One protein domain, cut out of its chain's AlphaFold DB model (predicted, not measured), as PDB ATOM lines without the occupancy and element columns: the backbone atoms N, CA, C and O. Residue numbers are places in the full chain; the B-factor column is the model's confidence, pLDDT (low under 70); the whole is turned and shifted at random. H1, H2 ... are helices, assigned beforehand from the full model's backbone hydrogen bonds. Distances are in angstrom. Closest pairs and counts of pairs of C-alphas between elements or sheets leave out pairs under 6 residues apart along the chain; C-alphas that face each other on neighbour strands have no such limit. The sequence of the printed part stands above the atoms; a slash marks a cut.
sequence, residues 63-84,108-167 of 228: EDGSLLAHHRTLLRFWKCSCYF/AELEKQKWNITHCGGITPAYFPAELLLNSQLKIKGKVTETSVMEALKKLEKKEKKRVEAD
ATOM      1  N   GLU A  63      11.948 -83.179  39.132       94.75
ATOM      2  CA  GLU A  63      13.070 -82.687  38.349       94.75
ATOM      3  C   GLU A  63      12.649 -81.479  37.506       94.75
ATOM      4  O   GLU A  63      13.270 -80.418  37.610       94.75
ATOM      5  N   ASP A  64      11.544 -81.589  36.764       92.88
ATOM      6  CA  ASP A  64      11.028 -80.495  35.933       92.88
ATOM      7  C   ASP A  64      10.572 -79.304  36.776       92.88
ATOM      8  O   ASP A  64      10.828 -78.151  36.423       92.88
ATOM      9  N   GLY A  65       9.952 -79.556  37.931       93.94
ATOM     10  CA  GLY A  65       9.587 -78.518  38.891       93.94
ATOM     11  C   GLY A  65      10.810 -77.732  39.369       93.94
ATOM     12  O   GLY A  65      10.801 -76.497  39.368       93.94
ATOM     13  N   SER A  66      11.896 -78.438  39.703       94.88
ATOM     14  CA  SER A  66      13.159 -77.804  40.088       94.88
ATOM     15  C   SER A  66      13.771 -77.005  38.934       94.88
ATOM     16  O   SER A  66      14.203 -75.870  39.136       94.88
ATOM     17  N   LEU A  67      13.748 -77.537  37.711       96.25
ATOM     18  CA  LEU A  67      14.277 -76.866  36.527       96.25
ATOM     19  C   LEU A  67      13.500 -75.581  36.216       96.25
ATOM     20  O   LEU A  67      14.100 -74.535  35.961       96.25
ATOM     21  N   LEU A  68      12.168 -75.626  36.304       94.81
ATOM     22  CA  LEU A  68      11.296 -74.465  36.138       94.81
ATOM     23  C   LEU A  68      11.576 -73.389  37.192       94.81
ATOM     24  O   LEU A  68      11.603 -72.200  36.861       94.81
ATOM     25  N   ALA A  69      11.813 -73.786  38.446       95.56
ATOM     26  CA  ALA A  69      12.182 -72.860  39.512       95.56
ATOM     27  C   ALA A  69      13.529 -72.175  39.222       95.56
ATOM     28  O   ALA A  69      13.598 -70.945  39.219       95.56
ATOM     29  N   HIS A  70      14.570 -72.939  38.876       97.12
ATOM     30  CA  HIS A  70      15.886 -72.388  38.524       97.12
ATOM     31  C   HIS A  70      15.815 -71.468  37.309       97.12
ATOM     32  O   HIS A  70      16.403 -70.388  37.313       97.12
ATOM     33  N   HIS A  71      15.053 -71.851  36.287       96.88
ATOM     34  CA  HIS A  71      14.846 -71.028  35.104       96.88
ATOM     35  C   HIS A  71      14.202 -69.677  35.456       96.88
ATOM     36  O   HIS A  71      14.656 -68.632  34.990       96.88
ATOM     37  N   ARG A  72      13.188 -69.665  36.331       95.75
ATOM     38  CA  ARG A  72      12.564 -68.421  36.820       95.75
ATOM     39  C   ARG A  72      13.555 -67.555  37.598       95.75
ATOM     40  O   ARG A  72      13.616 -66.347  37.359       95.75
ATOM     41  N   THR A  73      14.349 -68.162  38.476       95.62
ATOM     42  CA  THR A  73      15.392 -67.467  39.243       95.62
ATOM     43  C   THR A  73      16.446 -66.859  38.325       95.62
ATOM     44  O   THR A  73      16.773 -65.683  38.465       95.62
ATOM     45  N   LEU A  74      16.912 -67.613  37.327       95.00
ATOM     46  CA  LEU A  74      17.865 -67.135  36.330       95.00
ATOM     47  C   LEU A  74      17.283 -65.987  35.510       95.00
ATOM     48  O   LEU A  74      17.943 -64.968  35.349       95.00
ATOM     49  N   LEU A  75      16.042 -66.092  35.032       92.69
ATOM     50  CA  LEU A  75      15.400 -64.999  34.297       92.69
ATOM     51  C   LEU A  75      15.309 -63.716  35.127       92.69
ATOM     52  O   LEU A  75      15.525 -62.626  34.594       92.69
ATOM     53  N   ARG A  76      14.997 -63.831  36.423       89.56
ATOM     54  CA  ARG A  76      14.988 -62.687  37.339       89.56
ATOM     55  C   ARG A  76      16.395 -62.125  37.526       89.56
ATOM     56  O   ARG A  76      16.573 -60.918  37.400       89.56
ATOM     57  N   PHE A  77      17.378 -62.991  37.766       91.25
ATOM     58  CA  PHE A  77      18.780 -62.605  37.889       91.25
ATOM     59  C   PHE A  77      19.249 -61.845  36.650       91.25
ATOM     60  O   PHE A  77      19.713 -60.721  36.780       91.25
ATOM     61  N   TRP A  78      19.046 -62.393  35.450       87.12
ATOM     62  CA  TRP A  78      19.464 -61.752  34.208       87.12
ATOM     63  C   TRP A  78      18.830 -60.376  34.047       87.12
ATOM     64  O   TRP A  78      19.562 -59.425  33.811       87.12
ATOM     65  N   LYS A  79      17.518 -60.234  34.268       84.31
ATOM     66  CA  LYS A  79      16.809 -58.944  34.157       84.31
ATOM     67  C   LYS A  79      17.243 -57.893  35.185       84.31
ATOM     68  O   LYS A  79      17.108 -56.704  34.910       84.31
ATOM     69  N   CYS A  80      17.710 -58.317  36.359       78.69
ATOM     70  CA  CYS A  80      18.171 -57.432  37.434       78.69
ATOM     71  C   CYS A  80      19.699 -57.276  37.478       78.69
ATOM     72  O   CYS A  80      20.211 -56.477  38.260       78.69
ATOM     73  N   SER A  81      20.433 -58.050  36.680       78.75
ATOM     74  CA  SER A  81      21.892 -58.024  36.663       78.75
ATOM     75  C   SER A  81      22.414 -56.724  36.055       78.75
ATOM     76  O   SER A  81      21.788 -56.119  35.185       78.75
ATOM     77  N   CYS A  82      23.624 -56.330  36.454       74.12
ATOM     78  CA  CYS A  82      24.341 -55.205  35.850       74.12
ATOM     79  C   CYS A  82      24.709 -55.431  34.370       74.12
ATOM     80  O   CYS A  82      25.115 -54.484  33.701       74.12
ATOM     81  N   TYR A  83      24.555 -56.659  33.861       77.19
ATOM     82  CA  TYR A  83      24.819 -57.028  32.470       77.19
ATOM     83  C   TYR A  83      23.609 -56.833  31.552       77.19
ATOM     84  O   TYR A  83      23.751 -56.897  30.330       77.19
ATOM     85  N   PHE A  84      22.414 -56.607  32.105       81.31
ATOM     86  CA  PHE A  84      21.232 -56.353  31.294       81.31
ATOM     87  C   PHE A  84      21.261 -54.934  30.740       81.31
ATOM     88  O   PHE A  84      20.970 -53.964  31.438       81.31
ATOM     89  N   ALA A 108      24.673 -44.537  47.983       66.75
ATOM     90  CA  ALA A 108      25.237 -45.851  48.258       66.75
ATOM     91  C   ALA A 108      24.854 -46.898  47.197       66.75
ATOM     92  O   ALA A 108      25.698 -47.696  46.803       66.75
ATOM     93  N   GLU A 109      23.624 -46.870  46.674       66.56
ATOM     94  CA  GLU A 109      23.176 -47.829  45.649       66.56
ATOM     95  C   GLU A 109      23.913 -47.597  44.324       66.56
ATOM     96  O   GLU A 109      24.364 -48.527  43.654       66.56
ATOM     97  N   LEU A 110      24.125 -46.323  43.992       68.81
ATOM     98  CA  LEU A 110      24.869 -45.894  42.812       68.81
ATOM     99  C   LEU A 110      26.366 -46.236  42.924       68.81
ATOM    100  O   LEU A 110      26.995 -46.614  41.936       68.81
ATOM    101  N   GLU A 111      26.941 -46.135  44.125       71.94
ATOM    102  CA  GLU A 111      28.312 -46.579  44.408       71.94
ATOM    103  C   GLU A 111      28.452 -48.098  44.319       71.94
ATOM    104  O   GLU A 111      29.379 -48.583  43.671       71.94
ATOM    105  N   LYS A 112      27.499 -48.851  44.877       75.62
ATOM    106  CA  LYS A 112      27.458 -50.315  44.786       75.62
ATOM    107  C   LYS A 112      27.360 -50.784  43.335       75.62
ATOM    108  O   LYS A 112      28.089 -51.684  42.925       75.62
ATOM    109  N   GLN A 113      26.523 -50.137  42.525       73.31
ATOM    110  CA  GLN A 113      26.402 -50.447  41.102       73.31
ATOM    111  C   GLN A 113      27.705 -50.160  40.340       73.31
ATOM    112  O   GLN A 113      28.140 -50.984  39.537       73.31
ATOM    113  N   LYS A 114      28.370 -49.030  40.619       74.00
ATOM    114  CA  LYS A 114      29.674 -48.687  40.023       74.00
ATOM    115  C   LYS A 114      30.776 -49.663  40.422       74.00
ATOM    116  O   LYS A 114      31.583 -50.050  39.576       74.00
ATOM    117  N   TRP A 115      30.794 -50.084  41.684       77.62
ATOM    118  CA  TRP A 115      31.735 -51.086  42.170       77.62
ATOM    119  C   TRP A 115      31.517 -52.430  41.463       77.62
ATOM    120  O   TRP A 115      32.462 -52.970  40.892       77.62
ATOM    121  N   ASN A 116      30.267 -52.895  41.369       75.62
ATOM    122  CA  ASN A 116      29.921 -54.129  40.656       75.62
ATOM    123  C   ASN A 116      30.340 -54.080  39.177       75.62
ATOM    124  O   ASN A 116      30.918 -55.030  38.660       75.62
ATOM    125  N   ILE A 117      30.090 -52.960  38.492       74.88
ATOM    126  CA  ILE A 117      30.451 -52.796  37.075       74.88
ATOM    127  C   ILE A 117      31.971 -52.853  36.872       74.88
ATOM    128  O   ILE A 117      32.439 -53.456  35.908       74.88
ATOM    129  N   THR A 118      32.748 -52.252  37.775       74.12
ATOM    130  CA  THR A 118      34.211 -52.180  37.643       74.12
ATOM    131  C   THR A 118      34.929 -53.454  38.094       74.12
ATOM    132  O   THR A 118      35.960 -53.787  37.518       74.12
ATOM    133  N   HIS A 119      34.392 -54.198  39.070       73.38
ATOM    134  CA  HIS A 119      35.092 -55.335  39.685       73.38
ATOM    135  C   HIS A 119      34.601 -56.708  39.210       73.38
ATOM    136  O   HIS A 119      35.384 -57.653  39.196       73.38
ATOM    137  N   CYS A 120      33.343 -56.852  38.777       71.12
ATOM    138  CA  CYS A 120      32.812 -58.166  38.396       71.12
ATOM    139  C   CYS A 120      33.244 -58.629  36.992       71.12
ATOM    140  O   CYS A 120      33.161 -59.817  36.697       71.12
ATOM    141  N   GLY A 121      33.698 -57.715  36.127       68.31
ATOM    142  CA  GLY A 121      34.026 -58.026  34.731       68.31
ATOM    143  C   GLY A 121      35.480 -58.428  34.462       68.31
ATOM    144  O   GLY A 121      35.780 -58.851  33.350       68.31
ATOM    145  N   GLY A 122      36.400 -58.251  35.419       70.56
ATOM    146  CA  GLY A 122      37.843 -58.457  35.191       70.56
ATOM    147  C   GLY A 122      38.454 -57.533  34.121       70.56
ATOM    148  O   GLY A 122      39.566 -57.768  33.651       70.56
ATOM    149  N   ILE A 123      37.726 -56.492  33.709       75.69
ATOM    150  CA  ILE A 123      38.137 -55.544  32.673       75.69
ATOM    151  C   ILE A 123      38.996 -54.457  33.321       75.69
ATOM    152  O   ILE A 123      38.688 -53.959  34.403       75.69
ATOM    153  N   THR A 124      40.081 -54.063  32.653       75.62
ATOM    154  CA  THR A 124      40.945 -52.994  33.162       75.62
ATOM    155  C   THR A 124      40.222 -51.636  33.152       75.62
ATOM    156  O   THR A 124      39.422 -51.370  32.251       75.62
ATOM    157  N   PRO A 125      40.532 -50.728  34.101       72.12
ATOM    158  CA  PRO A 125      39.912 -49.401  34.200       72.12
ATOM    159  C   PRO A 125      39.934 -48.574  32.901       72.12
ATOM    160  O   PRO A 125      39.092 -47.704  32.717       72.12
ATOM    161  N   ALA A 126      40.860 -48.860  31.980       77.44
ATOM    162  CA  ALA A 126      41.017 -48.162  30.704       77.44
ATOM    163  C   ALA A 126      39.813 -48.285  29.750       77.44
ATOM    164  O   ALA A 126      39.651 -47.445  28.869       77.44
ATOM    165  N   TYR A 127      38.972 -49.310  29.913       76.50
ATOM    166  CA  TYR A 127      37.789 -49.526  29.070       76.50
ATOM    167  C   TYR A 127      36.512 -48.915  29.654       76.50
ATOM    168  O   TYR A 127      35.452 -48.995  29.033       76.50
ATOM    169  N   PHE A 128      36.597 -48.302  30.836       75.19
ATOM    170  CA  PHE A 128      35.465 -47.620  31.443       75.19
ATOM    171  C   PHE A 128      35.491 -46.124  31.095       75.19
ATOM    172  O   PHE A 128      36.548 -45.492  31.164       75.19
ATOM    173  N   PRO A 129      34.334 -45.523  30.763       78.56
ATOM    174  CA  PRO A 129      34.196 -44.077  30.662       78.56
ATOM    175  C   PRO A 129      34.765 -43.377  31.898       78.56
ATOM    176  O   PRO A 129      34.465 -43.769  33.030       78.56
ATOM    177  N   ALA A 130      35.535 -42.308  31.691       72.00
ATOM    178  CA  ALA A 130      36.163 -41.556  32.779       72.00
ATOM    179  C   ALA A 130      35.140 -41.104  33.843       72.00
ATOM    180  O   ALA A 130      35.430 -41.113  35.037       72.00
ATOM    181  N   GLU A 131      33.908 -40.796  33.429       71.50
ATOM    182  CA  GLU A 131      32.790 -40.399  34.296       71.50
ATOM    183  C   GLU A 131      32.383 -41.473  35.326       71.50
ATOM    184  O   GLU A 131      31.950 -41.156  36.439       71.50
ATOM    185  N   LEU A 132      32.554 -42.760  35.004       69.94
ATOM    186  CA  LEU A 132      32.307 -43.847  35.957       69.94
ATOM    187  C   LEU A 132      33.416 -43.946  37.011       69.94
ATOM    188  O   LEU A 132      33.136 -44.303  38.157       69.94
ATOM    189  N   LEU A 133      34.642 -43.559  36.660       70.94
ATOM    190  CA  LEU A 133      35.813 -43.628  37.538       70.94
ATOM    191  C   LEU A 133      35.961 -42.384  38.438       70.94
ATOM    192  O   LEU A 133      36.488 -42.474  39.541       70.94
ATOM    193  N   LEU A 134      35.458 -41.222  38.008       68.50
ATOM    194  CA  LEU A 134      35.703 -39.904  38.629       68.50
ATOM    195  C   LEU A 134      34.802 -39.540  39.829       68.50
ATOM    196  O   LEU A 134      34.747 -38.384  40.253       68.50
ATOM    197  N   ASN A 135      34.103 -40.500  40.433       59.66
ATOM    198  CA  ASN A 135      33.031 -40.210  41.397       59.66
ATOM    199  C   ASN A 135      33.469 -39.721  42.792       59.66
ATOM    200  O   ASN A 135      32.614 -39.466  43.640       59.66
ATOM    201  N   SER A 136      34.769 -39.537  43.036       54.72
ATOM    202  CA  SER A 136      35.297 -39.085  44.329       54.72
ATOM    203  C   SER A 136      35.669 -37.599  44.397       54.72
ATOM    204  O   SER A 136      35.755 -37.065  45.499       54.72
ATOM    205  N   GLN A 137      35.854 -36.893  43.272       50.97
ATOM    206  CA  GLN A 137      36.374 -35.511  43.317       50.97
ATOM    207  C   GLN A 137      35.299 -34.414  43.368       50.97
ATOM    208  O   GLN A 137      35.608 -33.285  43.738       50.97
ATOM    209  N   LEU A 138      34.038 -34.725  43.049       51.41
ATOM    210  CA  LEU A 138      32.955 -33.728  42.996       51.41
ATOM    211  C   LEU A 138      31.961 -33.804  44.161       51.41
ATOM    212  O   LEU A 138      31.040 -32.995  44.236       51.41
ATOM    213  N   LYS A 139      32.168 -34.705  45.128       53.25
ATOM    214  CA  LYS A 139      31.454 -34.653  46.411       53.25
ATOM    215  C   LYS A 139      32.077 -33.582  47.307       53.25
ATOM    216  O   LYS A 139      32.607 -33.874  48.376       53.25
ATOM    217  N   ILE A 140      31.995 -32.322  46.881       49.66
ATOM    218  CA  ILE A 140      32.185 -31.183  47.775       49.66
ATOM    219  C   ILE A 140      30.977 -31.182  48.712       49.66
ATOM    220  O   ILE A 140      29.906 -30.656  48.422       49.66
ATOM    221  N   LYS A 141      31.132 -31.889  49.828       53.09
ATOM    222  CA  LYS A 141      30.137 -32.002  50.885       53.09
ATOM    223  C   LYS A 141      30.086 -30.653  51.608       53.09
ATOM    224  O   LYS A 141      30.881 -30.384  52.499       53.09
ATOM    225  N   GLY A 142      29.177 -29.783  51.184       49.12
ATOM    226  CA  GLY A 142      28.900 -28.514  51.850       49.12
ATOM    227  C   GLY A 142      28.140 -27.562  50.939       49.12
ATOM    228  O   GLY A 142      28.372 -27.536  49.737       49.12
ATOM    229  N   LYS A 143      27.226 -26.764  51.497       54.41
ATOM    230  CA  LYS A 143      26.679 -25.590  50.807       54.41
ATOM    231  C   LYS A 143      27.829 -24.609  50.599       54.41
ATOM    232  O   LYS A 143      28.145 -23.822  51.485       54.41
ATOM    233  N   VAL A 144      28.504 -24.723  49.467       46.97
ATOM    234  CA  VAL A 144      29.620 -23.859  49.118       46.97
ATOM    235  C   VAL A 144      29.040 -22.685  48.346       46.97
ATOM    236  O   VAL A 144      28.611 -22.832  47.207       46.97
ATOM    237  N   THR A 145      28.971 -21.522  48.993       55.47
ATOM    238  CA  THR A 145      28.762 -20.253  48.289       55.47
ATOM    239  C   THR A 145      29.843 -20.117  47.218       55.47
ATOM    240  O   THR A 145      30.976 -20.534  47.450       55.47
ATOM    241  N   GLU A 146      29.528 -19.544  46.055       54.31
ATOM    242  CA  GLU A 146      30.420 -19.462  44.877       54.31
ATOM    243  C   GLU A 146      31.850 -18.973  45.204       54.31
ATOM    244  O   GLU A 146      32.829 -19.375  44.573       54.31
ATOM    245  N   THR A 147      31.992 -18.183  46.270       55.34
ATOM    246  CA  THR A 147      33.266 -17.718  46.830       55.34
ATOM    247  C   THR A 147      34.200 -18.840  47.308       55.34
ATOM    248  O   THR A 147      35.411 -18.737  47.128       55.34
ATOM    249  N   SER A 148      33.678 -19.934  47.862       57.78
ATOM    250  CA  SER A 148      34.486 -21.024  48.428       57.78
ATOM    251  C   SER A 148      34.881 -22.085  47.383       57.78
ATOM    252  O   SER A 148      35.949 -22.690  47.495       57.78
ATOM    253  N   VAL A 149      34.139 -22.205  46.270       60.34
ATOM    254  CA  VAL A 149      34.593 -22.976  45.091       60.34
ATOM    255  C   VAL A 149      35.797 -22.287  44.442       60.34
ATOM    256  O   VAL A 149      36.794 -22.937  44.123       60.34
ATOM    257  N   MET A 150      35.753 -20.957  44.323       65.25
ATOM    258  CA  MET A 150      36.868 -20.168  43.794       65.25
ATOM    259  C   MET A 150      38.102 -20.232  44.703       65.25
ATOM    260  O   MET A 150      39.223 -20.335  44.206       65.25
ATOM    261  N   GLU A 151      37.936 -20.244  46.029       67.06
ATOM    262  CA  GLU A 151      39.054 -20.458  46.957       67.06
ATOM    263  C   GLU A 151      39.633 -21.877  46.894       67.06
ATOM    264  O   GLU A 151      40.854 -22.038  46.980       67.06
ATOM    265  N   ALA A 152      38.792 -22.901  46.709       69.56
ATOM    266  CA  ALA A 152      39.236 -24.281  46.530       69.56
ATOM    267  C   ALA A 152      40.058 -24.443  45.239       69.56
ATOM    268  O   ALA A 152      41.150 -25.014  45.284       69.56
ATOM    269  N   LEU A 153      39.602 -23.854  44.127       74.00
ATOM    270  CA  LEU A 153      40.345 -23.815  42.862       74.00
ATOM    271  C   LEU A 153      41.677 -23.066  43.008       74.00
ATOM    272  O   LEU A 153      42.720 -23.568  42.593       74.00
ATOM    273  N   LYS A 154      41.684 -21.919  43.697       76.75
ATOM    274  CA  LYS A 154      42.903 -21.127  43.939       76.75
ATOM    275  C   LYS A 154      43.906 -21.847  44.851       76.75
ATOM    276  O   LYS A 154      45.116 -21.652  44.720       76.75
ATOM    277  N   LYS A 155      43.436 -22.683  45.788       76.31
ATOM    278  CA  LYS A 155      44.293 -23.564  46.604       76.31
ATOM    279  C   LYS A 155      44.879 -24.712  45.786       76.31
ATOM    280  O   LYS A 155      46.049 -25.034  45.989       76.31
ATOM    281  N   LEU A 156      44.104 -25.294  44.872       72.62
ATOM    282  CA  LEU A 156      44.567 -26.346  43.964       72.62
ATOM    283  C   LEU A 156      45.639 -25.813  43.007       72.62
ATOM    284  O   LEU A 156      46.730 -26.375  42.962       72.62
ATOM    285  N   GLU A 157      45.403 -24.657  42.386       76.38
ATOM    286  CA  GLU A 157      46.364 -23.999  41.491       76.38
ATOM    287  C   GLU A 157      47.681 -23.651  42.213       76.38
ATOM    288  O   GLU A 157      48.776 -23.845  41.684       76.38
ATOM    289  N   LYS A 158      47.616 -23.186  43.468       75.56
ATOM    290  CA  LYS A 158      48.819 -22.934  44.285       75.56
ATOM    291  C   LYS A 158      49.572 -24.215  44.644       75.56
ATOM    292  O   LYS A 158      50.798 -24.190  44.747       75.56
ATOM    293  N   LYS A 159      48.861 -25.322  44.873       73.00
ATOM    294  CA  LYS A 159      49.467 -26.620  45.203       73.00
ATOM    295  C   LYS A 159      50.105 -27.262  43.969       73.00
ATOM    296  O   LYS A 159      51.160 -27.876  44.089       73.00
ATOM    297  N   GLU A 160      49.513 -27.053  42.798       66.44
ATOM    298  CA  GLU A 160      50.056 -27.463  41.504       66.44
ATOM    299  C   GLU A 160      51.307 -26.655  41.133       66.44
ATOM    300  O   GLU A 160      52.344 -27.247  40.848       66.44
ATOM    301  N   LYS A 161      51.286 -25.323  41.285       69.50
ATOM    302  CA  LYS A 161      52.481 -24.479  41.079       69.50
ATOM    303  C   LYS A 161      53.642 -24.858  42.002       69.50
ATOM    304  O   LYS A 161      54.779 -24.894  41.550       69.50
ATOM    305  N   LYS A 162      53.366 -25.232  43.259       65.19
ATOM    306  CA  LYS A 162      54.397 -25.744  44.180       65.19
ATOM    307  C   LYS A 162      54.987 -27.092  43.760       65.19
ATOM    308  O   LYS A 162      56.155 -27.330  44.037       65.19
ATOM    309  N   ARG A 163      54.212 -27.970  43.114       59.66
ATOM    310  CA  ARG A 163      54.747 -29.219  42.546       59.66
ATOM    311  C   ARG A 163      55.603 -28.948  41.311       59.66
ATOM    312  O   ARG A 163      56.687 -29.498  41.205       59.66
ATOM    313  N   VAL A 164      55.164 -28.041  40.442       59.62
ATOM    314  CA  VAL A 164      55.909 -27.662  39.230       59.62
ATOM    315  C   VAL A 164      57.199 -26.887  39.556       59.62
ATOM    316  O   VAL A 164      58.178 -26.999  38.824       59.62
ATOM    317  N   GLU A 165      57.252 -26.141  40.666       56.22
ATOM    318  CA  GLU A 165      58.496 -25.514  41.149       56.22
ATOM    319  C   GLU A 165      59.438 -26.481  41.884       56.22
ATOM    320  O   GLU A 165      60.641 -26.229  41.906       56.22
ATOM    321  N   ALA A 166      58.928 -27.583  42.448       54.97
ATOM    322  CA  ALA A 166      59.742 -28.608  43.108       54.97
ATOM    323  C   ALA A 166      60.369 -29.620  42.126       54.97
ATOM    324  O   ALA A 166      61.390 -30.212  42.456       54.97
ATOM    325  N   ASP A 167      59.817 -29.762  40.916       49.00
ATOM    326  CA  ASP A 167      60.324 -30.642  39.848       49.00
ATOM    327  C   ASP A 167      61.089 -29.873  38.749       49.00
ATOM    328  O   ASP A 167      60.960 -30.133  37.550       49.00
TER     329      ASP A 167
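AT A GLANCE: This is residues 63 to 84 and 108 to 167 of the 228 residues of the protein "Hypothetical protein" of Brandtodinium nutricula (UniProt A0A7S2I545). Helices are strung out one after another, with no common core: H1 sticks out at one end along the long axis, H2 and the short H3 sit near each other in the middle, and a long unnamed stretch leads to H4 at the far end, set across the long axis. The printed part has 82 residues, with four named helices in the order H1, H2, H3, H4 and no named strand; its class is all helix. It is extended, with a radius of gyration of the C-alphas of 22.4 A, and spans 72 by 34 by 14 A, a rod in outline.

IN THESE COORDINATES: H1, residues 63 to 80, begins at C-alpha 63 at (13.070, -82.687, 38.349) and is 25.8 A long. H2 is residues 108 to 119, 16.1 A long, with C-alpha 108 at (25.237, -45.851, 48.258). H3 is residues 130 to 133. H4, residues 146 to 166, is 30.8 A long and ends at C-alpha 166 at (59.742, -28.608, 43.108).

HOW THE PARTS SIT: H1 is apart from H2, H3 and H4, and its residues 63 to 80 stand free. H2 and H3 are close but not clearly touching; their closest C-alphas, those of Lys 114 and Leu 132, are 6.8 A apart. H4 is apart from H2 and H3, and residues 153 to 167, of which 153 to 166 belong to H4, stand free. In H1, H2 and H4 every O i to N i+4 pair is within hydrogen-bond range; H3 is too short for such a pair.

THE WHOLE: The two C-alphas farthest apart, those of Glu 63 and Glu 165, are 73.1 A apart. Residues 85 to 107 are not printed, and C-alphas 84 and 108 are 20.3 A apart across this cut, which lies in the link from H1 to H2. The link from H2 to H3 is short, and that from H3 to H4 is long, with 12 residues. The mean pLDDT of the printed part is 72.7; 32 residues are under 70, among them residues 134 to 152 and 160 to 167.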